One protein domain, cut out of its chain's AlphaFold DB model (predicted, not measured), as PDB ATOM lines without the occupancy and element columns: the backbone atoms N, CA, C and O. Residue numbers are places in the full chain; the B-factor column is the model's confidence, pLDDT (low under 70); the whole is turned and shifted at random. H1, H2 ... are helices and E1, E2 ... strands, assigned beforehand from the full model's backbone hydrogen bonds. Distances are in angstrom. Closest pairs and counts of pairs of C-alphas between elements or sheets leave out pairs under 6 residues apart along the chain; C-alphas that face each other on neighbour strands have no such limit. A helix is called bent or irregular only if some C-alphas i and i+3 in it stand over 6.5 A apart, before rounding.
ATOM      1  N   ASP A  37     -44.146 -85.581  68.837       74.00
ATOM      2  CA  ASP A  37     -45.376 -85.015  68.303       74.00
ATOM      3  C   ASP A  37     -45.747 -85.746  67.011       74.00
ATOM      4  O   ASP A  37     -45.010 -85.696  66.034       74.00
ATOM      5  N   ILE A  38     -46.894 -86.417  66.989       75.25
ATOM      6  CA  ILE A  38     -47.504 -86.976  65.786       75.25
ATOM      7  C   ILE A  38     -48.496 -85.962  65.244       75.25
ATOM      8  O   ILE A  38     -49.466 -85.613  65.919       75.25
ATOM      9  N   ASN A  39     -48.267 -85.525  64.009       83.50
ATOM     10  CA  ASN A  39     -49.182 -84.657  63.291       83.50
ATOM     11  C   ASN A  39     -49.084 -84.851  61.773       83.50
ATOM     12  O   ASN A  39     -48.154 -85.486  61.283       83.50
ATOM     13  N   LYS A  40     -50.005 -84.234  61.024       83.31
ATOM     14  CA  LYS A  40     -50.078 -84.293  59.548       83.31
ATOM     15  C   LYS A  40     -48.763 -84.001  58.805       83.31
ATOM     16  O   LYS A  40     -48.613 -84.401  57.654       83.31
ATOM     17  N   SER A  41     -47.802 -83.302  59.420       78.19
ATOM     18  CA  SER A  41     -46.509 -83.006  58.781       78.19
ATOM     19  C   SER A  41     -45.531 -84.187  58.779       78.19
ATOM     20  O   SER A  41     -44.628 -84.230  57.938       78.19
ATOM     21  N   ASN A  42     -45.696 -85.138  59.705       71.56
ATOM     22  CA  ASN A  42     -44.772 -86.256  59.903       71.56
ATOM     23  C   ASN A  42     -45.437 -87.638  59.917       71.56
ATOM     24  O   ASN A  42     -44.744 -88.645  59.780       71.56
ATOM     25  N   PHE A  43     -46.760 -87.691  60.027       79.69
ATOM     26  CA  PHE A  43     -47.562 -88.897  59.939       79.69
ATOM     27  C   PHE A  43     -48.927 -88.538  59.364       79.69
ATOM     28  O   PHE A  43     -49.514 -87.515  59.706       79.69
ATOM     29  N   ASP A  44     -49.449 -89.404  58.512       84.75
ATOM     30  CA  ASP A  44     -50.809 -89.294  58.014       84.75
ATOM     31  C   ASP A  44     -51.349 -90.695  57.755       84.75
ATOM     32  O   ASP A  44     -50.585 -91.627  57.472       84.75
ATOM     33  N   ILE A  45     -52.659 -90.849  57.882       86.25
ATOM     34  CA  ILE A  45     -53.348 -92.110  57.665       86.25
ATOM     35  C   ILE A  45     -54.738 -91.862  57.093       86.25
ATOM     36  O   ILE A  45     -55.479 -90.986  57.544       86.25
ATOM     37  N   GLY A  46     -55.089 -92.687  56.114       89.25
ATOM     38  CA  GLY A  46     -56.394 -92.699  55.477       89.25
ATOM     39  C   GLY A  46     -56.928 -94.118  55.360       89.25
ATOM     40  O   GLY A  46     -56.162 -95.088  55.309       89.25
ATOM     41  N   ILE A  47     -58.249 -94.227  55.314       89.94
ATOM     42  CA  ILE A  47     -58.970 -95.466  55.064       89.94
ATOM     43  C   ILE A  47     -59.787 -95.335  53.783       89.94
ATOM     44  O   ILE A  47     -60.477 -94.343  53.587       89.94
ATOM     45  N   GLY A  48     -59.690 -96.334  52.916       90.88
ATOM     46  CA  GLY A  48     -60.427 -96.423  51.664       90.88
ATOM     47  C   GLY A  48     -61.292 -97.674  51.615       90.88
ATOM     48  O   GLY A  48     -61.013 -98.654  52.305       90.88
ATOM     49  N   PHE A  49     -62.311 -97.665  50.764       90.31
ATOM     50  CA  PHE A  49     -63.137 -98.834  50.473       90.31
ATOM     51  C   PHE A  49     -63.224 -99.034  48.964       90.31
ATOM     52  O   PHE A  49     -63.524 -98.100  48.228       90.31
ATOM     53  N   THR A  50     -62.951-100.250  48.498       90.25
ATOM     54  CA  THR A  50     -63.058-100.607  47.079       90.25
ATOM     55  C   THR A  50     -63.646-102.006  46.907       90.25
ATOM     56  O   THR A  50     -63.944-102.679  47.891       90.25
ATOM     57  N   PHE A  51     -63.826-102.438  45.665       88.31
ATOM     58  CA  PHE A  51     -64.334-103.751  45.276       88.31
ATOM     59  C   PHE A  51     -63.437-104.318  44.170       88.31
ATOM     60  O   PHE A  51     -62.699-103.568  43.534       88.31
ATOM     61  N   GLU A  52     -63.502-105.630  43.921       85.69
ATOM     62  CA  GLU A  52     -62.784-106.235  42.784       85.69
ATOM     63  C   GLU A  52     -63.230-105.628  41.443       85.69
ATOM     64  O   GLU A  52     -62.397-105.386  40.574       85.69
ATOM     65  N   ASP A  53     -64.527-105.323  41.314       85.44
ATOM     66  CA  ASP A  53     -65.108-104.578  40.197       85.44
ATOM     67  C   ASP A  53     -65.649-103.230  40.697       85.44
ATOM     68  O   ASP A  53     -66.827-103.073  41.021       85.44
ATOM     69  N   ALA A  54     -64.751-102.257  40.851       83.56
ATOM     70  CA  ALA A  54     -65.094-100.952  41.412       83.56
ATOM     71  C   ALA A  54     -66.169-100.209  40.595       83.56
ATOM     72  O   ALA A  54     -66.981 -99.491  41.177       83.56
ATOM     73  N   ASP A  55     -66.220-100.415  39.275       84.38
ATOM     74  CA  ASP A  55     -67.152 -99.728  38.376       84.38
ATOM     75  C   ASP A  55     -68.603-100.173  38.593       84.38
ATOM     76  O   ASP A  55     -69.516 -99.346  38.570       84.38
ATOM     77  N   LEU A  56     -68.823-101.457  38.893       86.12
ATOM     78  CA  LEU A  56     -70.152-101.979  39.231       86.12
ATOM     79  C   LEU A  56     -70.648-101.543  40.618       86.12
ATOM     80  O   LEU A  56     -71.844-101.638  40.900       86.12
ATOM     81  N   HIS A  57     -69.751-101.058  41.478       86.75
ATOM     82  CA  HIS A  57     -70.043-100.729  42.874       86.75
ATOM     83  C   HIS A  57     -69.805 -99.249  43.225       86.75
ATOM     84  O   HIS A  57     -69.758 -98.906  44.407       86.75
ATOM     85  N   GLN A  58     -69.719 -98.355  42.233       86.81
ATOM     86  CA  GLN A  58     -69.451 -96.919  42.432       86.81
ATOM     87  C   GLN A  58     -70.401 -96.260  43.444       86.81
ATOM     88  O   GLN A  58     -69.947 -95.579  44.363       86.81
ATOM     89  N   ASP A  59     -71.709 -96.524  43.353       86.94
ATOM     90  CA  ASP A  59     -72.695 -95.970  44.290       86.94
ATOM     91  C   ASP A  59     -72.417 -96.388  45.741       86.94
ATOM     92  O   ASP A  59     -72.603 -95.600  46.673       86.94
ATOM     93  N   ALA A  60     -71.955 -97.623  45.944       86.75
ATOM     94  CA  ALA A  60     -71.609 -98.142  47.259       86.75
ATOM     95  C   ALA A  60     -70.286 -97.558  47.779       86.75
ATOM     96  O   ALA A  60     -70.183 -97.276  48.970       86.75
ATOM     97  N   ILE A  61     -69.306 -97.331  46.898       88.50
ATOM     98  CA  ILE A  61     -68.027 -96.678  47.226       88.50
ATOM     99  C   ILE A  61     -68.265 -95.226  47.659       88.50
ATOM    100  O   ILE A  61     -67.816 -94.817  48.731       88.50
ATOM    101  N   ILE A  62     -69.019 -94.461  46.863       87.25
ATOM    102  CA  ILE A  62     -69.343 -93.052  47.138       87.25
ATOM    103  C   ILE A  62     -70.080 -92.921  48.475       87.25
ATOM    104  O   ILE A  62     -69.809 -92.009  49.252       87.25
ATOM    105  N   ASN A  63     -70.981 -93.861  48.765       87.19
ATOM    106  CA  ASN A  63     -71.826 -93.836  49.955       87.19
ATOM    107  C   ASN A  63     -71.387 -94.845  51.025       87.19
ATOM    108  O   ASN A  63     -72.235 -95.332  51.776       87.19
ATOM    109  N   ALA A  64     -70.091 -95.167  51.121       87.56
ATOM    110  CA  ALA A  64     -69.581 -96.203  52.027       87.56
ATOM    111  C   ALA A  64     -70.045 -96.017  53.488       87.56
ATOM    112  O   ALA A  64     -70.348 -96.995  54.170       87.56
ATOM    113  N   GLN A  65     -70.208 -94.767  53.934       85.06
ATOM    114  CA  GLN A  65     -70.703 -94.390  55.267       85.06
ATOM    115  C   GLN A  65     -72.115 -94.916  55.586       85.06
ATOM    116  O   GLN A  65     -72.474 -95.067  56.749       85.06
ATOM    117  N   ARG A  66     -72.930 -95.226  54.568       86.69
ATOM    118  CA  ARG A  66     -74.267 -95.821  54.744       86.69
ATOM    119  C   ARG A  66     -74.213 -97.329  54.996       86.69
ATOM    120  O   ARG A  66     -75.207 -97.908  55.432       86.69
ATOM    121  N   TYR A  67     -73.075 -97.965  54.723       86.69
ATOM    122  CA  TYR A  67     -72.881 -99.408  54.861       86.69
ATOM    123  C   TYR A  67     -71.959 -99.762  56.026       86.69
ATOM    124  O   TYR A  67     -72.205-100.729  56.749       86.69
ATOM    125  N   VAL A  68     -70.913 -98.962  56.242       83.06
ATOM    126  CA  VAL A  68     -69.909 -99.167  57.287       83.06
ATOM    127  C   VAL A  68     -69.626 -97.882  58.045       83.06
ATOM    128  O   VAL A  68     -69.554 -96.795  57.483       83.06
ATOM    129  N   ASN A  69     -69.387 -98.053  59.335       80.19
ATOM    130  CA  ASN A  69     -68.858 -97.035  60.215       80.19
ATOM    131  C   ASN A  69     -67.379 -97.301  60.474       80.19
ATOM    132  O   ASN A  69     -66.944 -98.447  60.612       80.19
ATOM    133  N   PHE A  70     -66.601 -96.232  60.577       79.44
ATOM    134  CA  PHE A  70     -65.190 -96.305  60.916       79.44
ATOM    135  C   PHE A  70     -64.830 -95.215  61.917       79.44
ATOM    136  O   PHE A  70     -65.356 -94.107  61.878       79.44
ATOM    137  N   GLN A  71     -63.943 -95.557  62.845       79.81
ATOM    138  CA  GLN A  71     -63.454 -94.647  63.875       79.81
ATOM    139  C   GLN A  71     -61.951 -94.841  64.058       79.81
ATOM    140  O   GLN A  71     -61.442 -95.967  64.019       79.81
ATOM    141  N   ALA A  72     -61.254 -93.745  64.324       81.88
ATOM    142  CA  ALA A  72     -59.873 -93.746  64.762       81.88
ATOM    143  C   ALA A  72     -59.820 -93.176  66.172       81.88
ATOM    144  O   ALA A  72     -60.520 -92.222  66.505       81.88
ATOM    145  N   LEU A  73     -58.998 -93.785  67.016       82.25
ATOM    146  CA  LEU A  73     -58.813 -93.331  68.381       82.25
ATOM    147  C   LEU A  73     -57.403 -93.617  68.880       82.25
ATOM    148  O   LEU A  73     -56.742 -94.570  68.464       82.25
ATOM    149  N   ILE A  74     -56.968 -92.804  69.831       82.25
ATOM    150  CA  ILE A  74     -55.786 -93.048  70.646       82.25
ATOM    151  C   ILE A  74     -56.257 -93.503  72.022       82.25
ATOM    152  O   ILE A  74     -57.061 -92.823  72.656       82.25
ATOM    153  N   LYS A  75     -55.728 -94.635  72.492       81.50
ATOM    154  CA  LYS A  75     -55.835 -95.050  73.897       81.50
ATOM    155  C   LYS A  75     -54.513 -94.830  74.599       81.50
ATOM    156  O   LYS A  75     -53.493 -95.325  74.121       81.50
ATOM    157  N   ARG A  76     -54.549 -94.130  75.731       81.06
ATOM    158  CA  ARG A  76     -53.415 -93.978  76.647       81.06
ATOM    159  C   ARG A  76     -53.722 -94.746  77.920       81.06
ATOM    160  O   ARG A  76     -54.816 -94.628  78.462       81.06
ATOM    161  N   TYR A  77     -52.773 -95.557  78.350       78.50
ATOM    162  CA  TYR A  77     -52.839 -96.309  79.592       78.50
ATOM    163  C   TYR A  77     -51.717 -95.828  80.491       78.50
ATOM    164  O   TYR A  77     -50.574 -95.871  80.052       78.50
ATOM    165  N   HIS A  78     -52.009 -95.428  81.724       79.81
ATOM    166  CA  HIS A  78     -50.996 -95.053  82.714       79.81
ATOM    167  C   HIS A  78     -51.422 -95.484  84.115       79.81
ATOM    168  O   HIS A  78     -52.587 -95.795  84.358       79.81
ATOM    169  N   PHE A  79     -50.468 -95.550  85.044       80.56
ATOM    170  CA  PHE A  79     -50.757 -95.859  86.441       80.56
ATOM    171  C   PHE A  79     -50.776 -94.583  87.275       80.56
ATOM    172  O   PHE A  79     -49.786 -93.858  87.317       80.56
ATOM    173  N   GLU A  80     -51.864 -94.359  88.000       83.38
ATOM    174  CA  GLU A  80     -51.951 -93.332  89.036       83.38
ATOM    175  C   GLU A  80     -51.846 -93.983  90.413       83.38
ATOM    176  O   GLU A  80     -52.353 -95.085  90.641       83.38
ATOM    177  N   VAL A  81     -51.173 -93.310  91.343       82.75
ATOM    178  CA  VAL A  81     -51.097 -93.743  92.742       82.75
ATOM    179  C   VAL A  81     -52.120 -92.934  93.528       82.75
ATOM    180  O   VAL A  81     -52.053 -91.707  93.546       82.75
ATOM    181  N   ASN A  82     -53.084 -93.611  94.151       81.06
ATOM    182  CA  ASN A  82     -54.065 -92.941  95.001       81.06
ATOM    183  C   ASN A  82     -53.437 -92.509  96.344       81.06
ATOM    184  O   ASN A  82     -52.319 -92.896  96.685       81.06
ATOM    185  N   SER A  83     -54.178 -91.740  97.146       81.62
ATOM    186  CA  SER A  83     -53.748 -91.281  98.478       81.62
ATOM    187  C   SER A  83     -53.405 -92.410  99.464       81.62
ATOM    188  O   SER A  83     -52.784 -92.155 100.490       81.62
ATOM    189  N   GLU A  84     -53.794 -93.648  99.160       85.00
ATOM    190  CA  GLU A  84     -53.571 -94.850  99.970       85.00
ATOM    191  C   GLU A  84     -52.368 -95.679  99.477       85.00
ATOM    192  O   GLU A  84     -52.113 -96.769  99.984       85.00
ATOM    193  N   GLY A  85     -51.625 -95.198  98.472       78.25
ATOM    194  CA  GLY A  85     -50.457 -95.889  97.915       78.25
ATOM    195  C   GLY A  85     -50.786 -97.041  96.956       78.25
ATOM    196  O   GLY A  85     -49.880 -97.740  96.497       78.25
ATOM    197  N   THR A  86     -52.059 -97.239  96.610       80.81
ATOM    198  CA  THR A  86     -52.502 -98.261  95.655       80.81
ATOM    199  C   THR A  86     -52.380 -97.746  94.222       80.81
ATOM    200  O   THR A  86     -52.782 -96.624  93.909       80.81
ATOM    201  N   ARG A  87     -51.836 -98.582  93.326       80.94
ATOM    202  CA  ARG A  87     -51.726 -98.284  91.890       80.94
ATOM    203  C   ARG A  87     -53.041 -98.588  91.181       80.94
ATOM    204  O   ARG A  87     -53.514 -99.722  91.222       80.94
ATOM    205  N   LYS A  88     -53.590 -97.606  90.475       82.81
ATOM    206  CA  LYS A  88     -54.768 -97.742  89.619       82.81
ATOM    207  C   LYS A  88     -54.362 -97.549  88.162       82.81
ATOM    208  O   LYS A  88     -53.698 -96.574  87.837       82.81
ATOM    209  N   LEU A  89     -54.780 -98.466  87.290       80.88
ATOM    210  CA  LEU A  89     -54.669 -98.279  85.845       80.88
ATOM    211  C   LEU A  89     -55.746 -97.288  85.389       80.88
ATOM    212  O   LEU A  89     -56.935 -97.516  85.621       80.88
ATOM    213  N   VAL A  90     -55.326 -96.211  84.742       85.12
ATOM    214  CA  VAL A  90     -56.187 -95.207  84.120       85.12
ATOM    215  C   VAL A  90     -56.102 -95.362  82.608       85.12
ATOM    216  O   VAL A  90     -55.051 -95.704  82.061       85.12
ATOM    217  N   ASN A  91     -57.241 -95.183  81.940       84.00
ATOM    218  CA  ASN A  91     -57.365 -95.241  80.495       84.00
ATOM    219  C   ASN A  91     -57.998 -93.954  79.956       84.00
ATOM    220  O   ASN A  91     -59.119 -93.599  80.300       84.00
ATOM    221  N   GLU A  92     -57.303 -93.297  79.041       86.19
ATOM    222  CA  GLU A  92     -57.813 -92.127  78.335       86.19
ATOM    223  C   GLU A  92     -58.039 -92.487  76.873       86.19
ATOM    224  O   GLU A  92     -57.233 -93.199  76.269       86.19
ATOM    225  N   THR A  93     -59.146 -92.016  76.298       85.31
ATOM    226  CA  THR A  93     -59.462 -92.222  74.880       85.31
ATOM    227  C   THR A  93     -59.692 -90.880  74.206       85.31
ATOM    228  O   THR A  93     -60.509 -90.089  74.664       85.31
ATOM    229  N   GLN A  94     -58.982 -90.649  73.108       85.62
ATOM    230  CA  GLN A  94     -59.164 -89.507  72.220       85.62
ATOM    231  C   GLN A  94     -59.649 -90.035  70.872       85.62
ATOM    232  O   GLN A  94     -58.970 -90.874  70.285       85.62
ATOM    233  N   TYR A  95     -60.805 -89.571  70.408       85.38
ATOM    234  CA  TYR A  95     -61.347 -89.914  69.092       85.38
ATOM    235  C   TYR A  95     -60.860 -88.919  68.041       85.38
ATOM    236  O   TYR A  95     -60.522 -87.783  68.373       85.38
ATOM    237  N   PHE A  96     -60.813 -89.372  66.793       84.62
ATOM    238  CA  PHE A  96     -60.470 -88.554  65.643       84.62
ATOM    239  C   PHE A  96     -61.595 -88.555  64.628       84.62
ATOM    240  O   PHE A  96     -62.202 -89.596  64.352       84.62
ATOM    241  N   ASP A  97     -61.782 -87.384  64.043       85.50
ATOM    242  CA  ASP A  97     -62.768 -87.138  63.015       85.50
ATOM    243  C   ASP A  97     -62.174 -87.376  61.628       85.50
ATOM    244  O   ASP A  97     -60.959 -87.285  61.422       85.50
ATOM    245  N   PHE A  98     -63.048 -87.688  60.674       85.75
ATOM    246  CA  PHE A  98     -62.670 -87.979  59.300       85.75
ATOM    247  C   PHE A  98     -63.298 -86.989  58.324       85.75
ATOM    248  O   PHE A  98     -64.391 -86.465  58.534       85.75
ATOM    249  N   TYR A  99     -62.624 -86.785  57.202       87.44
ATOM    250  CA  TYR A  99     -63.125 -86.055  56.045       87.44
ATOM    251  C   TYR A  99     -62.716 -86.783  54.759       87.44
ATOM    252  O   TYR A  99     -61.779 -87.585  54.793       87.44
ATOM    253  N   PRO A 100     -63.410 -86.559  53.631       89.88
ATOM    254  CA  PRO A 100     -62.982 -87.101  52.346       89.88
ATOM    255  C   PRO A 100     -61.540 -86.688  52.037       89.88
ATOM    256  O   PRO A 100     -61.213 -85.507  52.122       89.88
ATOM    257  N   CYS A 101     -60.678 -87.648  51.706       91.50
ATOM    258  CA  CYS A 101     -59.279 -87.348  51.410       91.50
ATOM    259  C   CYS A 101     -59.149 -86.390  50.214       91.50
ATOM    260  O   CYS A 101     -59.925 -86.429  49.260       91.50
ATOM    261  N   THR A 102     -58.126 -85.545  50.256       92.06
ATOM    262  CA  THR A 102     -57.819 -84.541  49.236       92.06
ATOM    263  C   THR A 102     -56.391 -84.704  48.726       92.06
ATOM    264  O   THR A 102     -55.541 -85.319  49.366       92.06
ATOM    265  N   SER A 103     -56.075 -84.081  47.593       89.38
ATOM    266  CA  SER A 103     -54.712 -84.058  47.042       89.38
ATOM    267  C   SER A 103     -53.679 -83.321  47.911       89.38
ATOM    268  O   SER A 103     -52.477 -83.430  47.641       89.38
ATOM    269  N   SER A 104     -54.132 -82.590  48.939       88.62
ATOM    270  CA  SER A 104     -53.290 -81.931  49.948       88.62
ATOM    271  C   SER A 104     -52.960 -82.794  51.171       88.62
ATOM    272  O   SER A 104     -52.118 -82.414  51.987       88.62
ATOM    273  N   ASP A 105     -53.589 -83.962  51.310       89.94
ATOM    274  CA  ASP A 105     -53.246 -84.922  52.360       89.94
ATOM    275  C   ASP A 105     -51.832 -85.501  52.170       89.94
ATOM    276  O   ASP A 105     -51.121 -85.177  51.213       89.94
ATOM    277  N   PHE A 106     -51.378 -86.336  53.108       88.69
ATOM    278  CA  PHE A 106     -50.108 -87.064  53.019       88.69
ATOM    279  C   PHE A 106     -48.925 -86.162  52.637       88.69
ATOM    280  O   PHE A 106     -48.148 -86.468  51.729       88.69
ATOM    281  N   LYS A 107     -48.786 -85.027  53.338       87.12
ATOM    282  CA  LYS A 107     -47.701 -84.050  53.146       87.12
ATOM    283  C   LYS A 107     -47.666 -83.440  51.729       87.12
ATOM    284  O   LYS A 107     -46.591 -83.125  51.222       87.12
ATOM    285  N   ASN A 108     -48.827 -83.253  51.096       86.75
ATOM    286  CA  ASN A 108     -48.955 -82.738  49.726       86.75
ATOM    287  C   ASN A 108     -48.177 -83.568  48.687       86.75
ATOM    288  O   ASN A 108     -47.678 -83.030  47.696       86.75
ATOM    289  N   LEU A 109     -48.048 -84.884  48.893       87.19
ATOM    290  CA  LEU A 109     -47.485 -85.799  47.897       87.19
ATOM    291  C   LEU A 109     -48.514 -86.071  46.786       87.19
ATOM    292  O   LEU A 109     -48.906 -87.211  46.544       87.19
ATOM    293  N   THR A 110     -48.965 -85.012  46.107       90.06
ATOM    294  CA  THR A 110     -50.120 -85.024  45.201       90.06
ATOM    295  C   THR A 110     -49.985 -86.053  44.083       90.06
ATOM    296  O   THR A 110     -50.921 -86.803  43.830       90.06
ATOM    297  N   SER A 111     -48.812 -86.168  43.449       88.31
ATOM    298  CA  SER A 111     -48.586 -87.179  42.404       88.31
ATOM    299  C   SER A 111     -48.741 -88.608  42.927       88.31
ATOM    300  O   SER A 111     -49.293 -89.451  42.227       88.31
ATOM    301  N   SER A 112     -48.299 -88.878  44.159       86.94
ATOM    302  CA  SER A 112     -48.457 -90.190  44.792       86.94
ATOM    303  C   SER A 112     -49.905 -90.437  45.217       86.94
ATOM    304  O   SER A 112     -50.406 -91.537  45.018       86.94
ATOM    305  N   ILE A 113     -50.603 -89.426  45.744       91.50
ATOM    306  CA  ILE A 113     -52.033 -89.520  46.082       91.50
ATOM    307  C   ILE A 113     -52.857 -89.913  44.858       91.50
ATOM    308  O   ILE A 113     -53.624 -90.872  44.928       91.50
ATOM    309  N   VAL A 114     -52.646 -89.214  43.740       90.00
ATOM    310  CA  VAL A 114     -53.343 -89.477  42.475       90.00
ATOM    311  C   VAL A 114     -52.994 -90.872  41.952       90.00
ATOM    312  O   VAL A 114     -53.881 -91.615  41.547       90.00
ATOM    313  N   LEU A 115     -51.716 -91.269  42.009       89.12
ATOM    314  CA  LEU A 115     -51.274 -92.605  41.589       89.12
ATOM    315  C   LEU A 115     -51.958 -93.726  42.384       89.12
ATOM    316  O   LEU A 115     -52.296 -94.763  41.820       89.12
ATOM    317  N   HIS A 116     -52.151 -93.521  43.686       85.94
ATOM    318  CA  HIS A 116     -52.822 -94.475  44.566       85.94
ATOM    319  C   HIS A 116     -54.354 -94.331  44.577       85.94
ATOM    320  O   HIS A 116     -55.021 -95.115  45.251       85.94
ATOM    321  N   GLY A 117     -54.914 -93.349  43.860       89.31
ATOM    322  CA  GLY A 117     -56.349 -93.063  43.832       89.31
ATOM    323  C   GLY A 117     -56.927 -92.656  45.190       89.31
ATOM    324  O   GLY A 117     -58.102 -92.897  45.446       89.31
ATOM    325  N   ILE A 118     -56.109 -92.088  46.083       91.88
ATOM    326  CA  ILE A 118     -56.520 -91.731  47.453       91.88
ATOM    327  C   ILE A 118     -57.431 -90.495  47.466       91.88
ATOM    328  O   ILE A 118     -58.195 -90.302  48.403       91.88
ATOM    329  N   ASP A 119     -57.380 -89.662  46.429       90.75
ATOM    330  CA  ASP A 119     -58.261 -88.501  46.248       90.75
ATOM    331  C   ASP A 119     -59.611 -88.848  45.596       90.75
ATOM    332  O   ASP A 119     -60.409 -87.954  45.309       90.75
ATOM    333  N   GLN A 120     -59.872 -90.133  45.340       90.56
ATOM    334  CA  GLN A 120     -61.122 -90.604  44.751       90.56
ATOM    335  C   GLN A 120     -62.193 -90.860  45.826       90.56
ATOM    336  O   GLN A 120     -61.863 -91.074  46.999       90.56
ATOM    337  N   PRO A 121     -63.491 -90.880  45.452       88.44
ATOM    338  CA  PRO A 121     -64.566 -91.229  46.375       88.44
ATOM    339  C   PRO A 121     -64.322 -92.559  47.098       88.44
ATOM    340  O   PRO A 121     -63.747 -93.492  46.540       88.44
ATOM    341  N   GLY A 122     -64.781 -92.649  48.348       88.19
ATOM    342  CA  GLY A 122     -64.593 -93.824  49.204       88.19
ATOM    343  C   GLY A 122     -63.331 -93.796  50.072       88.19
ATOM    344  O   GLY A 122     -63.153 -94.710  50.877       88.19
ATOM    345  N   TRP A 123     -62.491 -92.761  49.951       92.81
ATOM    346  CA  TRP A 123     -61.345 -92.507  50.830       92.81
ATOM    347  C   TRP A 123     -61.616 -91.422  51.872       92.81
ATOM    348  O   TRP A 123     -62.130 -90.345  51.568       92.81
ATOM    349  N   PHE A 124     -61.200 -91.694  53.107       91.00
ATOM    350  CA  PHE A 124     -61.404 -90.839  54.268       91.00
ATOM    351  C   PHE A 124     -60.108 -90.670  55.067       91.00
ATOM    352  O   PHE A 124     -59.458 -91.646  55.450       91.00
ATOM    353  N   CYS A 125     -59.749 -89.421  55.338       91.38
ATOM    354  CA  CYS A 125     -58.531 -88.993  56.014       91.38
ATOM    355  C   CYS A 125     -58.879 -88.367  57.369       91.38
ATOM    356  O   CYS A 125     -59.961 -87.811  57.540       91.38
ATOM    357  N   ILE A 126     -57.976 -88.452  58.349       87.94
ATOM    358  CA  ILE A 126     -58.196 -87.870  59.686       87.94
ATOM    359  C   ILE A 126     -57.998 -86.352  59.647       87.94
ATOM    360  O   ILE A 126     -56.959 -85.928  59.157       87.94
ATOM    361  N   SER A 127     -58.916 -85.539  60.184       84.44
ATOM    362  CA  SER A 127     -58.817 -84.061  60.194       84.44
ATOM    363  C   SER A 127     -57.702 -83.539  61.100       84.44
ATOM    364  O   SER A 127     -56.710 -82.991  60.622       84.44
ATOM    365  N   ASP A 128     -57.839 -83.759  62.404       82.06
ATOM    366  CA  ASP A 128     -57.028 -83.106  63.434       82.06
ATOM    367  C   ASP A 128     -56.085 -84.100  64.112       82.06
ATOM    368  O   ASP A 128     -56.111 -84.337  65.324       82.06
ATOM    369  N   LEU A 129     -55.228 -84.720  63.302       82.88
ATOM    370  CA  LEU A 129     -54.190 -85.613  63.797       82.88
ATOM    371  C   LEU A 129     -53.150 -84.795  64.578       82.88
ATOM    372  O   LEU A 129     -52.247 -84.200  63.992       82.88
ATOM    373  N   ASN A 130     -53.293 -84.751  65.901       84.88
ATOM    374  CA  ASN A 130     -52.334 -84.125  66.804       84.88
ATOM    375  C   ASN A 130     -52.309 -84.860  68.149       84.88
ATOM    376  O   ASN A 130     -53.252 -84.781  68.944       84.88
ATOM    377  N   PHE A 131     -51.242 -85.615  68.400       77.56
ATOM    378  CA  PHE A 131     -51.021 -86.272  69.685       77.56
ATOM    379  C   PHE A 131     -49.543 -86.541  69.939       77.56
ATOM    380  O   PHE A 131     -48.752 -86.659  69.014       77.56
ATOM    381  N   LYS A 132     -49.176 -86.723  71.207       73.50
ATOM    382  CA  LYS A 132     -47.817 -87.108  71.592       73.50
ATOM    383  C   LYS A 132     -47.685 -88.609  71.797       73.50
ATOM    384  O   LYS A 132     -48.496 -89.226  72.495       73.50
ATOM    385  N   LEU A 133     -46.637 -89.187  71.226       64.94
ATOM    386  CA  LEU A 133     -46.130 -90.506  71.578       64.94
ATOM    387  C   LEU A 133     -44.999 -90.351  72.575       64.94
ATOM    388  O   LEU A 133     -44.081 -89.577  72.344       64.94
ATOM    389  N   LYS A 134     -45.034 -91.115  73.660       60.53
ATOM    390  CA  LYS A 134     -43.920 -91.171  74.604       60.53
ATOM    391  C   LYS A 134     -43.158 -92.472  74.387       60.53
ATOM    392  O   LYS A 134     -43.716 -93.555  74.579       60.53
ATOM    393  N   GLY A 135     -41.910 -92.375  73.942       49.31
ATOM    394  CA  GLY A 135     -41.011 -93.515  73.775       49.31
ATOM    395  C   GLY A 135     -40.129 -93.695  75.010       49.31
ATOM    396  O   GLY A 135     -39.415 -92.774  75.382       49.31
ATOM    397  N   MET A 136     -40.141 -94.883  75.627       47.97
ATOM    398  CA  MET A 136     -39.120 -95.306  76.598       47.97
ATOM    399  C   MET A 136     -38.872 -96.815  76.503       47.97
ATOM    400  O   MET A 136     -39.788 -97.590  76.227       47.97
ATOM    401  N   LYS A 137     -37.645 -97.240  76.831       42.50
ATOM    402  CA  LYS A 137     -37.260 -98.655  77.015       42.50
ATOM    403  C   LYS A 137     -37.944 -99.300  78.239       42.50
ATOM    404  O   LYS A 137     -38.045-100.519  78.310       42.50
ATOM    405  N   ALA A 138     -38.437 -98.483  79.177       44.56
ATOM    406  CA  ALA A 138     -39.213 -98.875  80.356       44.56
ATOM    407  C   ALA A 138     -40.392 -97.901  80.558       44.56
ATOM    408  O   ALA A 138     -40.368 -97.065  81.455       44.56
ATOM    409  N   ASN A 139     -41.399 -97.961  79.682       53.25
ATOM    410  CA  ASN A 139     -42.572 -97.093  79.789       53.25
ATOM    411  C   ASN A 139     -43.660 -97.730  80.679       53.25
ATOM    412  O   ASN A 139     -44.077 -98.862  80.430       53.25
ATOM    413  N   VAL A 140     -44.126 -97.006  81.704       58.97
ATOM    414  CA  VAL A 140     -45.368 -97.322  82.448       58.97
ATOM    415  C   VAL A 140     -46.612 -96.805  81.727       58.97
ATOM    416  O   VAL A 140     -47.720 -97.240  82.039       58.97
ATOM    417  N   GLU A 141     -46.425 -95.905  80.761       63.59
ATOM    418  CA  GLU A 141     -47.471 -95.395  79.893       63.59
ATOM    419  C   GLU A 141     -47.487 -96.162  78.561       63.59
ATOM    420  O   GLU A 141     -46.452 -96.437  77.955       63.59
ATOM    421  N   LYS A 142     -48.670 -96.528  78.068       70.94
ATOM    422  CA  LYS A 142     -48.833 -97.170  76.758       70.94
ATOM    423  C   LYS A 142     -49.811 -96.368  75.920       70.94
ATOM    424  O   LYS A 142     -50.985 -96.287  76.264       70.94
ATOM    425  N   THR A 143     -49.339 -95.850  74.791       69.31
ATOM    426  CA  THR A 143     -50.175 -95.176  73.792       69.31
ATOM    427  C   THR A 143     -50.384 -96.098  72.597       69.31
ATOM    428  O   THR A 143     -49.421 -96.617  72.038       69.31
ATOM    429  N   THR A 144     -51.635 -96.322  72.196       70.62
ATOM    430  CA  THR A 144     -51.972 -97.110  71.000       70.62
ATOM    431  C   THR A 144     -52.910 -96.338  70.095       70.62
ATOM    432  O   THR A 144     -53.970 -95.912  70.555       70.62
ATOM    433  N   PHE A 145     -52.559 -96.239  68.815       74.50
ATOM    434  CA  PHE A 145     -53.478 -95.804  67.772       74.50
ATOM    435  C   PHE A 145     -54.296 -97.007  67.291       74.50
ATOM    436  O   PHE A 145     -53.735 -98.059  66.965       74.50
ATOM    437  N   GLN A 146     -55.618 -96.867  67.277       77.19
ATOM    438  CA  GLN A 146     -56.549 -97.911  66.864       77.19
ATOM    439  C   GLN A 146     -57.486 -97.368  65.798       77.19
ATOM    440  O   GLN A 146     -58.132 -96.343  66.008       77.19
ATOM    441  N   MET A 147     -57.605 -98.105  64.700       76.56
ATOM    442  CA  MET A 147     -58.642 -97.884  63.700       76.56
ATOM    443  C   MET A 147     -59.595 -99.072  63.712       76.56
ATOM    444  O   MET A 147     -59.154-100.227  63.680       76.56
ATOM    445  N   HIS A 148     -60.886 -98.776  63.790       76.94
ATOM    446  CA  HIS A 148     -61.952 -99.768  63.814       76.94
ATOM    447  C   HIS A 148     -62.883 -99.518  62.646       76.94
ATOM    448  O   HIS A 148     -63.241 -98.372  62.388       76.94
ATOM    449  N   VAL A 149     -63.311-100.597  62.002       77.88
ATOM    450  CA  VAL A 149     -64.386-100.577  61.012       77.88
ATOM    451  C   VAL A 149     -65.409-101.620  61.404       77.88
ATOM    452  O   VAL A 149     -65.059-102.742  61.788       77.88
ATOM    453  N   PHE A 150     -66.674-101.243  61.336       78.00
ATOM    454  CA  PHE A 150     -67.785-102.093  61.713       78.00
ATOM    455  C   PHE A 150     -69.037-101.729  60.903       78.00
ATOM    456  O   PHE A 150     -69.118-100.625  60.371       78.00
ATOM    457  N   PRO A 151     -70.009-102.645  60.773       80.81
ATOM    458  CA  PRO A 151     -71.236-102.384  60.022       80.81
ATOM    459  C   PRO A 151     -71.989-101.143  60.516       80.81
ATOM    460  O   PRO A 151     -71.986-100.854  61.718       80.81
ATOM    461  N   CYS A 152     -72.654-100.436  59.598       81.81
ATOM    462  CA  CYS A 152     -73.478 -99.283  59.948       81.81
ATOM    463  C   CYS A 152     -74.610 -99.694  60.899       81.81
ATOM    464  O   CYS A 152     -75.237-100.737  60.719       81.81
ATOM    465  N   ARG A 153     -74.864 -98.890  61.936       77.38
ATOM    466  CA  ARG A 153     -76.011 -99.046  62.839       77.38
ATOM    467  C   ARG A 153     -76.645 -97.683  63.074       77.38
ATOM    468  O   ARG A 153     -75.925 -96.718  63.308       77.38
ATOM    469  N   ASN A 154     -77.978 -97.626  63.059       66.31
ATOM    470  CA  ASN A 154     -78.749 -96.393  63.282       66.31
ATOM    471  C   ASN A 154     -78.644 -95.856  64.729       66.31
ATOM    472  O   ASN A 154     -79.188 -94.798  65.042       66.31
ATOM    473  N   ASP A 155     -77.913 -96.558  65.597       53.81
ATOM    474  CA  ASP A 155     -77.594 -96.139  66.956       53.81
ATOM    475  C   ASP A 155     -76.391 -95.176  66.933       53.81
ATOM    476  O   ASP A 155     -75.242 -95.568  67.125       53.81
ATOM    477  N   SER A 156     -76.680 -93.903  66.647       40.69
ATOM    478  CA  SER A 156     -75.827 -92.725  66.879       40.69
ATOM    479  C   SER A 156     -74.347 -92.870  66.498       40.69
ATOM    480  O   SER A 156     -73.487 -93.002  67.373       40.69
ATOM    481  N   ILE A 157     -74.020 -92.754  65.212       47.34
ATOM    482  CA  ILE A 157     -72.641 -92.461  64.806       47.34
ATOM    483  C   ILE A 157     -72.609 -91.069  64.216       47.34
ATOM    484  O   ILE A 157     -73.124 -90.808  63.133       47.34
ATOM    485  N   VAL A 158     -72.033 -90.159  64.997       45.94
ATOM    486  CA  VAL A 158     -71.728 -88.813  64.549       45.94
ATOM    487  C   VAL A 158     -70.465 -88.913  63.708       45.94
ATOM    488  O   VAL A 158     -69.360 -89.025  64.232       45.94
ATOM    489  N   TYR A 159     -70.636 -88.915  62.389       46.59
ATOM    490  CA  TYR A 159     -69.555 -88.535  61.498       46.59
ATOM    491  C   TYR A 159     -69.345 -87.030  61.681       46.59
ATOM    492  O   TYR A 159     -70.160 -86.220  61.239       46.59
ATOM    493  N   HIS A 160     -68.288 -86.634  62.382       44.72
ATOM    494  CA  HIS A 160     -67.891 -85.233  62.472       44.72
ATOM    495  C   HIS A 160     -67.115 -84.857  61.203       44.72
ATOM    496  O   HIS A 160     -65.910 -84.635  61.213       44.72
ATOM    497  N   GLY A 161     -67.819 -84.824  60.070       41.16
ATOM    498  CA  GLY A 161     -67.283 -84.232  58.851       41.16
ATOM    499  C   GLY A 161     -66.920 -82.767  59.100       41.16
ATOM    500  O   GLY A 161     -67.576 -82.080  59.888       41.16
ATOM    501  N   GLN A 162     -65.854 -82.291  58.454       35.22
ATOM    502  CA  GLN A 162     -65.387 -80.907  58.553       35.22
ATOM    503  C   GLN A 162     -66.540 -79.890  58.441       35.22
ATOM    504  O   GLN A 162     -67.226 -79.807  57.428       35.22
ATOM    505  N   SER A 163     -66.687 -79.084  59.497       36.34
ATOM    506  CA  SER A 163     -67.507 -77.871  59.629       36.34
ATOM    507  C   SER A 163     -68.987 -77.953  59.202       36.34
ATOM    508  O   SER A 163     -69.339 -77.871  58.033       36.34
ATOM    509  N   ASN A 164     -69.875 -77.921  60.200       37.38
ATOM    510  CA  ASN A 164     -71.269 -77.453  60.113       37.38
ATOM    511  C   ASN A 164     -72.298 -78.282  59.328       37.38
ATOM    512  O   ASN A 164     -73.446 -77.846  59.236       37.38
ATOM    513  N   GLN A 165     -71.970 -79.479  58.849       37.91
ATOM    514  CA  GLN A 165     -72.983 -80.416  58.364       37.91
ATOM    515  C   GLN A 165     -72.777 -81.784  59.006       37.91
ATOM    516  O   GLN A 165     -71.989 -82.603  58.551       37.91
ATOM    517  N   SER A 166     -73.530 -82.047  60.076       44.53
ATOM    518  CA  SER A 166     -73.938 -83.414  60.378       44.53
ATOM    519  C   SER A 166     -74.849 -83.857  59.232       44.53
ATOM    520  O   SER A 166     -76.070 -83.678  59.296       44.53
ATOM    521  N   GLU A 167     -74.280 -84.333  58.127       51.41
ATOM    522  CA  GLU A 167     -75.084 -85.043  57.143       51.41
ATOM    523  C   GLU A 167     -75.582 -86.308  57.843       51.41
ATOM    524  O   GLU A 167     -74.827 -87.227  58.158       51.41
ATOM    525  N   ASN A 168     -76.861 -86.289  58.218       58.56
ATOM    526  CA  ASN A 168     -77.530 -87.427  58.827       58.56
ATOM    527  C   ASN A 168     -77.688 -88.500  57.750       58.56
ATOM    528  O   ASN A 168     -78.721 -88.587  57.085       58.56
ATOM    529  N   PHE A 169     -76.650 -89.301  57.554       67.69
ATOM    530  CA  PHE A 169     -76.735 -90.482  56.718       67.69
ATOM    531  C   PHE A 169     -77.529 -91.557  57.452       67.69
ATOM    532  O   PHE A 169     -77.273 -91.871  58.613       67.69
ATOM    533  N   VAL A 170     -78.514 -92.121  56.761       80.75
ATOM    534  CA  VAL A 170     -79.271 -93.272  57.255       80.75
ATOM    535  C   VAL A 170     -78.589 -94.531  56.740       80.75
ATOM    536  O   VAL A 170     -78.327 -94.635  55.531       80.75
ATOM    537  N   CYS A 171     -78.318 -95.470  57.650       86.00
ATOM    538  CA  CYS A 171     -77.763 -96.767  57.288       86.00
ATOM    539  C   CYS A 171     -78.666 -97.472  56.266       86.00
ATOM    540  O   CYS A 171     -79.894 -97.348  56.303       86.00
ATOM    541  N   GLU A 172     -78.062 -98.214  55.344       88.56
ATOM    542  CA  GLU A 172     -78.791 -99.099  54.434       88.56
ATOM    543  C   GLU A 172     -79.406-100.297  55.181       88.56
ATOM    544  O   GLU A 172     -79.184-100.493  56.376       88.56
ATOM    545  N   SER A 173     -80.222-101.094  54.485       88.88
ATOM    546  CA  SER A 173     -80.808-102.302  55.076       88.88
ATOM    547  C   SER A 173     -79.733-103.314  55.482       88.88
ATOM    548  O   SER A 173     -78.691-103.415  54.835       88.88
ATOM    549  N   ASP A 174     -80.019-104.133  56.498       86.00
ATOM    550  CA  ASP A 174     -79.098-105.180  56.968       86.00
ATOM    551  C   ASP A 174     -78.642-106.120  55.837       86.00
ATOM    552  O   ASP A 174     -77.482-106.519  55.792       86.00
ATOM    553  N   GLU A 175     -79.530-106.435  54.887       87.62
ATOM    554  CA  GLU A 175     -79.213-107.249  53.705       87.62
ATOM    555  C   GLU A 175     -78.162-106.578  52.811       87.62
ATOM    556  O   GLU A 175     -77.180-107.209  52.420       87.62
ATOM    557  N   LYS A 176     -78.321-105.282  52.535       89.19
ATOM    558  CA  LYS A 176     -77.368-104.511  51.732       89.19
ATOM    559  C   LYS A 176     -76.048-104.279  52.460       89.19
ATOM    560  O   LYS A 176     -74.994-104.314  51.836       89.19
ATOM    561  N   ILE A 177     -76.087-104.059  53.773       87.06
ATOM    562  CA  ILE A 177     -74.887-103.969  54.615       87.06
ATOM    563  C   ILE A 177     -74.128-105.300  54.596       87.06
ATOM    564  O   ILE A 177     -72.898-105.316  54.494       87.06
ATOM    565  N   HIS A 178     -74.852-106.418  54.671       84.75
ATOM    566  CA  HIS A 178     -74.268-107.748  54.596       84.75
ATOM    567  C   HIS A 178     -73.594-107.987  53.240       84.75
ATOM    568  O   HIS A 178     -72.438-108.411  53.196       84.75
ATOM    569  N   ASP A 179     -74.286-107.666  52.146       86.12
ATOM    570  CA  ASP A 179     -73.757-107.803  50.790       86.12
ATOM    571  C   ASP A 179     -72.534-106.905  50.548       86.12
ATOM    572  O   ASP A 179     -71.507-107.371  50.055       86.12
ATOM    573  N   PHE A 180     -72.585-105.650  51.009       87.62
ATOM    574  CA  PHE A 180     -71.447-104.732  50.983       87.62
ATOM    575  C   PHE A 180     -70.239-105.321  51.714       87.62
ATOM    576  O   PHE A 180     -69.159-105.454  51.145       87.62
ATOM    577  N   THR A 181     -70.422-105.724  52.975       82.06
ATOM    578  CA  THR A 181     -69.324-106.179  53.844       82.06
ATOM    579  C   THR A 181     -68.688-107.479  53.340       82.06
ATOM    580  O   THR A 181     -67.525-107.748  53.632       82.06
ATOM    581  N   LYS A 182     -69.431-108.285  52.572       81.75
ATOM    582  CA  LYS A 182     -68.932-109.517  51.952       81.75
ATOM    583  C   LYS A 182     -67.928-109.261  50.824       81.75
ATOM    584  O   LYS A 182     -67.025-110.076  50.642       81.75
ATOM    585  N   HIS A 183     -68.109-108.180  50.068       83.69
ATOM    586  CA  HIS A 183     -67.358-107.923  48.834       83.69
ATOM    587  C   HIS A 183     -66.394-106.738  48.942       83.69
ATOM    588  O   HIS A 183     -65.471-106.626  48.138       83.69
ATOM    589  N   VAL A 184     -66.588-105.861  49.928       87.31
ATOM    590  CA  VAL A 184     -65.743-104.682  50.108       87.31
ATOM    591  C   VAL A 184     -64.329-105.059  50.562       87.31
ATOM    592  O   VAL A 184     -64.107-105.870  51.468       87.31
ATOM    593  N   ILE A 185     -63.358-104.387  49.963       86.50
ATOM    594  CA  ILE A 185     -61.938-104.456  50.267       86.50
ATOM    595  C   ILE A 185     -61.557-103.138  50.957       86.50
ATOM    596  O   ILE A 185     -61.382-102.117  50.283       86.50
ATOM    597  N   PRO A 186     -61.438-103.104  52.296       84.69
ATOM    598  CA  PRO A 186     -60.864-101.959  52.983       84.69
ATOM    599  C   PRO A 186     -59.387-101.788  52.618       84.69
ATOM    600  O   PRO A 186     -58.596-102.736  52.602       84.69
ATOM    601  N   MET A 187     -59.003-100.544  52.392       86.88
ATOM    602  CA  MET A 187     -57.646-100.114  52.105       86.88
ATOM    603  C   MET A 187     -57.179 -99.143  53.178       86.88
ATOM    604  O   MET A 187     -57.964 -98.402  53.755       86.88
ATOM    605  N   ILE A 188     -55.885 -99.151  53.466       85.62
ATOM    606  CA  ILE A 188     -55.263 -98.247  54.430       85.62
ATOM    607  C   ILE A 188     -54.061 -97.616  53.753       85.62
ATOM    608  O   ILE A 188     -53.163 -98.338  53.321       85.62
ATOM    609  N   ALA A 189     -54.036 -96.290  53.698       86.88
ATOM    610  CA  ALA A 189     -52.887 -95.514  53.260       86.88
ATOM    611  C   ALA A 189     -52.175 -94.931  54.482       86.88
ATOM    612  O   ALA A 189     -52.833 -94.410  55.379       86.88
ATOM    613  N   VAL A 190     -50.848 -95.019  54.533       84.69
ATOM    614  CA  VAL A 190     -50.029 -94.447  55.615       84.69
ATOM    615  C   VAL A 190     -48.870 -93.660  55.017       84.69
ATOM    616  O   VAL A 190     -48.192 -94.155  54.115       84.69
ATOM    617  N   LEU A 191     -48.615 -92.459  55.544       79.50
ATOM    618  CA  LEU A 191     -47.396 -91.710  55.249       79.50
ATOM    619  C   LEU A 191     -46.214 -92.396  55.937       79.50
ATOM    620  O   LEU A 191     -46.112 -92.406  57.164       79.50
ATOM    621  N   ASN A 192     -45.315 -92.962  55.141       70.75
ATOM    622  CA  ASN A 192     -44.108 -93.609  55.622       70.75
ATOM    623  C   ASN A 192     -42.897 -92.719  55.343       70.75
ATOM    624  O   ASN A 192     -42.676 -92.294  54.212       70.75
ATOM    625  N   SER A 193     -42.086 -92.471  56.365       65.38
ATOM    626  CA  SER A 193     -40.785 -91.816  56.207       65.38
ATOM    627  C   SER A 193     -39.696 -92.881  56.293       65.38
ATOM    628  O   SER A 193     -39.768 -93.731  57.168       65.38
ATOM    629  N   HIS A 194     -38.695 -92.883  55.420       58.94
ATOM    630  CA  HIS A 194     -37.571 -93.819  55.499       58.94
ATOM    631  C   HIS A 194     -36.275 -93.194  54.965       58.94
ATOM    632  O   HIS A 194     -36.292 -92.157  54.302       58.94
ATOM    633  N   PHE A 195     -35.132 -93.813  55.278       45.28
ATOM    634  CA  PHE A 195     -33.829 -93.416  54.735       45.28
ATOM    635  C   PHE A 195     -33.532 -94.289  53.532       45.28
ATOM    636  O   PHE A 195     -33.445 -95.509  53.668       45.28
ATOM    637  N   ASP A 196     -33.368 -93.668  52.371       45.19
ATOM    638  CA  ASP A 196     -32.933 -94.374  51.177       45.19
ATOM    639  C   ASP A 196     -31.401 -94.476  51.179       45.19
ATOM    640  O   ASP A 196     -30.689 -93.491  50.976       45.19
ATOM    641  N   GLN A 197     -30.883 -95.673  51.462       42.62
ATOM    642  CA  GLN A 197     -29.447 -95.944  51.385       42.62
ATOM    643  C   GLN A 197     -28.960 -96.037  49.927       42.62
ATOM    644  O   GLN A 197     -27.773 -95.914  49.695       42.62
ATOM    645  N   GLY A 198     -29.818 -96.203  48.915       48.25
ATOM    646  CA  GLY A 198     -29.393 -96.351  47.515       48.25
ATOM    647  C   GLY A 198     -28.840 -95.073  46.870       48.25
ATOM    648  O   GLY A 198     -28.126 -95.147  45.871       48.25
ATOM    649  N   GLN A 199     -29.119 -93.903  47.451       45.97
ATOM    650  CA  GLN A 199     -28.662 -92.597  46.968       45.97
ATOM    651  C   GLN A 199     -27.458 -92.078  47.772       45.97
ATOM    652  O   GLN A 199     -27.483 -90.972  48.313       45.97
ATOM    653  N   PHE A 200     -26.366 -92.849  47.836       44.97
ATOM    654  CA  PHE A 200     -25.081 -92.455  48.455       44.97
ATOM    655  C   PHE A 200     -24.334 -91.317  47.707       44.97
ATOM    656  O   PHE A 200     -23.110 -91.318  47.611       44.97
ATOM    657  N   GLY A 201     -25.062 -90.336  47.169       49.53
ATOM    658  CA  GLY A 201     -24.550 -89.017  46.781       49.53
ATOM    659  C   GLY A 201     -25.109 -87.896  47.667       49.53
ATOM    660  O   GLY A 201     -24.384 -86.964  47.997       49.53
ATOM    661  N   ASP A 202     -26.352 -88.047  48.141       48.16
ATOM    662  CA  ASP A 202     -27.077 -87.077  48.972       48.16
ATOM    663  C   ASP A 202     -27.342 -87.673  50.366       48.16
ATOM    664  O   ASP A 202     -28.478 -87.915  50.779       48.16
ATOM    665  N   GLY A 203     -26.267 -87.959  51.102       46.03
ATOM    666  CA  GLY A 203     -26.361 -88.528  52.446       46.03
ATOM    667  C   GLY A 203     -27.274 -87.699  53.362       46.03
ATOM    668  O   GLY A 203     -27.018 -86.517  53.587       46.03
ATOM    669  N   ASN A 204     -28.285 -88.358  53.944       48.75
ATOM    670  CA  ASN A 204     -29.233 -87.871  54.967       48.75
ATOM    671  C   ASN A 204     -30.589 -87.298  54.503       48.75
ATOM    672  O   ASN A 204     -31.272 -86.680  55.324       48.75
ATOM    673  N   LYS A 205     -31.042 -87.501  53.260       51.66
ATOM    674  CA  LYS A 205     -32.429 -87.141  52.909       51.66
ATOM    675  C   LYS A 205     -33.414 -88.195  53.435       51.66
ATOM    676  O   LYS A 205     -33.367 -89.355  53.041       51.66
ATOM    677  N   VAL A 206     -34.300 -87.776  54.342       57.97
ATOM    678  CA  VAL A 206     -35.490 -88.546  54.731       57.97
ATOM    679  C   VAL A 206     -36.455 -88.512  53.554       57.97
ATOM    680  O   VAL A 206     -36.982 -87.448  53.220       57.97
ATOM    681  N   THR A 207     -36.692 -89.662  52.936       65.50
ATOM    682  CA  THR A 207     -37.676 -89.805  51.865       65.50
ATOM    683  C   THR A 207     -39.029 -90.132  52.484       65.50
ATOM    684  O   THR A 207     -39.125 -90.930  53.415       65.50
ATOM    685  N   THR A 208     -40.085 -89.497  51.983       72.62
ATOM    686  CA  THR A 208     -41.469 -89.781  52.378       72.62
ATOM    687  C   THR A 208     -42.219 -90.406  51.216       72.62
ATOM    688  O   THR A 208     -42.200 -89.861  50.115       72.62
ATOM    689  N   GLU A 209     -42.902 -91.512  51.476       79.31
ATOM    690  CA  GLU A 209     -43.734 -92.237  50.517       79.31
ATOM    691  C   GLU A 209     -45.105 -92.550  51.127       79.31
ATOM    692  O   GLU A 209     -45.281 -92.533  52.348       79.31
ATOM    693  N   ILE A 210     -46.074 -92.874  50.274       80.94
ATOM    694  CA  ILE A 210     -47.380 -93.368  50.707       80.94
ATOM    695  C   ILE A 210     -47.388 -94.882  50.539       80.94
ATOM    696  O   ILE A 210     -47.099 -95.397  49.464       80.94
ATOM    697  N   LEU A 211     -47.725 -95.599  51.608       80.19
ATOM    698  CA  LEU A 211     -47.901 -97.046  51.573       80.19
ATOM    699  C   LEU A 211     -49.381 -97.387  51.639       80.19
ATOM    700  O   LEU A 211     -50.040 -97.070  52.628       80.19
ATOM    701  N   THR A 212     -49.879 -98.087  50.624       79.25
ATOM    702  CA  THR A 212     -51.249 -98.606  50.580       79.25
ATOM    703  C   THR A 212     -51.279-100.096  50.896       79.25
ATOM    704  O   THR A 212     -50.533-100.882  50.314       79.25
ATOM    705  N   MET A 213     -52.169-100.503  51.795       78.12
ATOM    706  CA  MET A 213     -52.391-101.900  52.168       78.12
ATOM    707  C   MET A 213     -53.875-102.232  52.031       78.12
ATOM    708  O   MET A 213     -54.696-101.549  52.635       78.12
ATOM    709  N   SER A 214     -54.218-103.303  51.321       74.12
ATOM    710  CA  SER A 214     -55.575-103.860  51.305       74.12
ATOM    711  C   SER A 214     -55.755-104.910  52.403       74.12
ATOM    712  O   SER A 214     -54.798-105.537  52.872       74.12
ATOM    713  N   GLN A 215     -56.988-105.072  52.868       66.81
ATOM    714  CA  GLN A 215     -57.409-106.106  53.810       66.81
ATOM    715  C   GLN A 215     -58.768-106.651  53.366       66.81
ATOM    716  O   GLN A 215     -59.492-105.978  52.644       66.81
ATOM    717  N   ASN A 216     -59.135-107.847  53.827       57.62
ATOM    718  CA  ASN A 216     -60.478-108.393  53.616       57.62
ATOM    719  C   ASN A 216     -61.323-108.168  54.873       57.62
ATOM    720  O   ASN A 216     -60.890-108.523  55.975       57.62
ATOM    721  N   LEU A 217     -62.533-107.633  54.709       54.25
ATOM    722  CA  LEU A 217     -63.533-107.583  55.773       54.25
ATOM    723  C   LEU A 217     -64.164-108.977  55.937       54.25
ATOM    724  O   LEU A 217     -64.567-109.609  54.966       54.25
ATOM    725  N   LYS A 218     -64.223-109.503  57.166       54.16
ATOM    726  CA  LYS A 218     -64.982-110.727  57.474       54.16
ATOM    727  C   LYS A 218     -66.185-110.353  58.324       54.16
ATOM    728  O   LYS A 218     -66.010-109.844  59.420       54.16
ATOM    729  N   LEU A 219     -67.379-110.654  57.820       38.91
ATOM    730  CA  LEU A 219     -68.690-110.302  58.385       38.91
ATOM    731  C   LEU A 219     -68.889-110.636  59.876       38.91
ATOM    732  O   LEU A 219     -69.572-109.890  60.572       38.91
ATOM    733  N   ASP A 220     -68.256-111.697  60.384       38.31
ATOM    734  CA  ASP A 220     -68.367-112.108  61.794       38.31
ATOM    735  C   ASP A 220     -67.320-111.455  62.717       38.31
ATOM    736  O   ASP A 220     -67.209-111.812  63.891       38.31
ATOM    737  N   LEU A 221     -66.503-110.536  62.198       39.75
ATOM    738  CA  LEU A 221     -65.380-109.945  62.915       39.75
ATOM    739  C   LEU A 221     -65.348-108.431  62.686       39.75
ATOM    740  O   LEU A 221     -65.079-107.956  61.584       39.75
ATOM    741  N   SER A 222     -65.533-107.654  63.756       43.03
ATOM    742  CA  SER A 222     -64.972-106.306  63.781       43.03
ATOM    743  C   SER A 222     -63.459-106.434  63.627       43.03
ATOM    744  O   SER A 222     -62.822-107.245  64.306       43.03
ATOM    745  N   PHE A 223     -62.867-105.668  62.712       46.12
ATOM    746  CA  PHE A 223     -61.415-105.623  62.616       46.12
ATOM    747  C   PHE A 223     -60.901-104.374  63.320       46.12
ATOM    748  O   PHE A 223     -61.333-103.250  63.065       46.12
ATOM    749  N   THR A 224     -59.957-104.596  64.228       45.16
ATOM    750  CA  THR A 224     -59.194-103.541  64.886       45.16
ATOM    751  C   THR A 224     -57.762-103.654  64.405       45.16
ATOM    752  O   THR A 224     -57.094-104.655  64.676       45.16
ATOM    753  N   LYS A 225     -57.260-102.622  63.727       51.09
ATOM    754  CA  LYS A 225     -55.825-102.524  63.447       51.09
ATOM    755  C   LYS A 225     -55.178-101.667  64.526       51.09
ATOM    756  O   LYS A 225     -55.525-100.498  64.685       51.09
ATOM    757  N   THR A 226     -54.251-102.265  65.272       46.06
ATOM    758  CA  THR A 226     -53.400-101.528  66.211       46.06
ATOM    759  C   THR A 226     -52.116-101.162  65.491       46.06
ATOM    760  O   THR A 226     -51.367-102.046  65.082       46.06
ATOM    761  N   LEU A 227     -51.873 -99.866  65.331       46.78
ATOM    762  CA  LEU A 227     -50.604 -99.365  64.820       46.78
ATOM    763  C   LEU A 227     -49.745 -98.972  66.019       46.78
ATOM    764  O   LEU A 227     -50.103 -98.092  66.806       46.78
ATOM    765  N   VAL A 228     -48.630 -99.678  66.182       44.50
ATOM    766  CA  VAL A 228     -47.622 -99.364  67.191       44.50
ATOM    767  C   VAL A 228     -46.609 -98.444  66.531       44.50
ATOM    768  O   VAL A 228     -45.794 -98.881  65.726       44.50
ATOM    769  N   VAL A 229     -46.694 -97.155  66.842       42.88
ATOM    770  CA  VAL A 229     -45.739 -96.166  66.346       42.88
ATOM    771  C   VAL A 229     -44.596 -96.089  67.356       42.88
ATOM    772  O   VAL A 229     -44.789 -95.661  68.494       42.88
ATOM    773  N   GLN A 230     -43.421 -96.574  66.964       38.47
ATOM    774  CA  GLN A 230     -42.208 -96.590  67.783       38.47
ATOM    775  C   GLN A 230     -41.044 -96.017  66.976       38.47
ATOM    776  O   GLN A 230     -40.843 -96.391  65.823       38.47
ATOM    777  N   GLN A 231     -40.266 -95.130  67.593       36.31
ATOM    778  CA  GLN A 231     -39.016 -94.625  67.028       36.31
ATOM    779  C   GLN A 231     -37.851 -95.516  67.490       36.31
ATOM    780  O   GLN A 231     -37.787 -95.886  68.663       36.31
ATOM    781  N   GLN A 232     -36.935 -95.868  66.583       36.00
ATOM    782  CA  GLN A 232     -35.685 -96.571  66.896       36.00
ATOM    783  C   GLN A 232     -34.472 -95.712  66.524       36.00
ATOM    784  O   GLN A 232     -34.514 -94.937  65.571       36.00
ATOM    785  N   TYR A 233     -33.396 -95.877  67.291       36.38
ATOM    786  CA  TYR A 233     -32.174 -95.082  67.233       36.38
ATOM    787  C   TYR A 233     -31.049 -95.822  66.480       36.38
ATOM    788  O   TYR A 233     -30.873 -97.027  66.658       36.38
TER     789      TYR A 233
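What this domain is: This is residues 37 to 233 of the 245 residues of an uncharacterized protein of Oxytricha trifallax (UniProt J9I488). Two strongly twisted sheets form a loose sandwich, only partly face to face with strands crossed at 39 degrees, and the long hairpins E3-E4 and E9-E10 diverge like the arms of a V. H1 and H4 sit near the narrow end of the V, H2 and H3 lie by the sheet that holds E9 and E10, and the short pair E1 and E7 makes a third small sheet. The printed part has 197 residues, with four named helices and eleven named strands in the order E1 E2 H1 E3 E4 E5 H2 H3 E6 E7 E8 H4 E9 E10 E11; the class is mixed, helices and strands. The sheets run E5 E6 E2 E9 E10 and E4 E3 E8 E11, both antiparallel. The whole is only just compact, close to loose, with a radius of gyration of the C-alphas of 19.2 A and spans of 59 by 54 by 34 A.

Where its parts are: E1, residues 37 to 39, begins at C-alpha 37 (-45.376, -85.015, 68.303). E2 is residues 45 to 50, 16.7 A long, and H1 is residues 55 to 62. H1 is irregular: C-alphas 56 and 59 are 8.3 A apart. E3, residues 68 to 81, is the longest strand by residues, 40.5 A from C-alpha 68 (-69.909, -99.167, 57.287) to C-alpha 81 (-51.097, -93.743, 92.742). E4, residues 87 to 96, is 29.3 A long and runs on into E5, residues 98 to 100, at 21 degrees. H2 is residues 105 to 108, H3 residues 110 to 115 and E6 residues 123 to 126. E7, residues 130 to 135, is 16.3 A long, and E8, residues 142 to 151, is 28.4 A. H4, residues 174 to 183, is 14.5 A long. E9, residues 185 to 195, is 30.5 A long, E10, residues 206 to 214, is 25.5 A, and E11, residues 223 to 227, ends at C-alpha 227 (-50.604, -99.365, 64.820).

How they stand to each other: In the five-stranded sheet, E5 and E6 are antiparallel, with N 99 and O 125 at 2.9 A. E6 and E2 have N 47 and O 124 at 2.9 A, and E2 and E9 have N 48 and O 187 at 2.8 A. E9 and E10 form a hairpin, with N 190 and O 211 at 2.9 A. H1, H2 and H3 are on this sheet but only graze it; the closest C-alphas of H2 and E9, Phe 106 and Leu 191, are 5.8 A apart. The other sheet makes a sandwich with it, two sheets face to face, with 21 pairs of C-alphas within 10 A. There E3 and E4 form a hairpin, with N 76 and O 92 at 2.9 A. E3 and E8 have N 73 and O 146 at 2.9 A, and E8 and E11 have N 225 and O 147 at 3.1 A. H4 is on this sheet but only grazes it, with residues 174 to 181. H1 and H4 are close but not clearly touching, at a steep tilt of 58 degrees, opposite ways; their closest C-alphas, Ala 60 and Phe 180, are 7.6 A apart. E1 and E7 are antiparallel, with N 38 and O 131 at 2.8 A. In H3 and H4 every O i to N i+4 pair is within hydrogen-bond range, in H1 2 of 4 are, and H2 is too short for such a pair.

The domain as a whole: The C-alphas of Leu 56 and Glu 84, the two farthest apart, are 63.4 A apart. The printed part has no cut. The link from E8 to H4, residues 152 to 173, is long. The mean pLDDT of the printed part is 73.4; 60 residues are under 70: 133 to 141, 143, 154 to 169, 193 to 207 and 215 to 233.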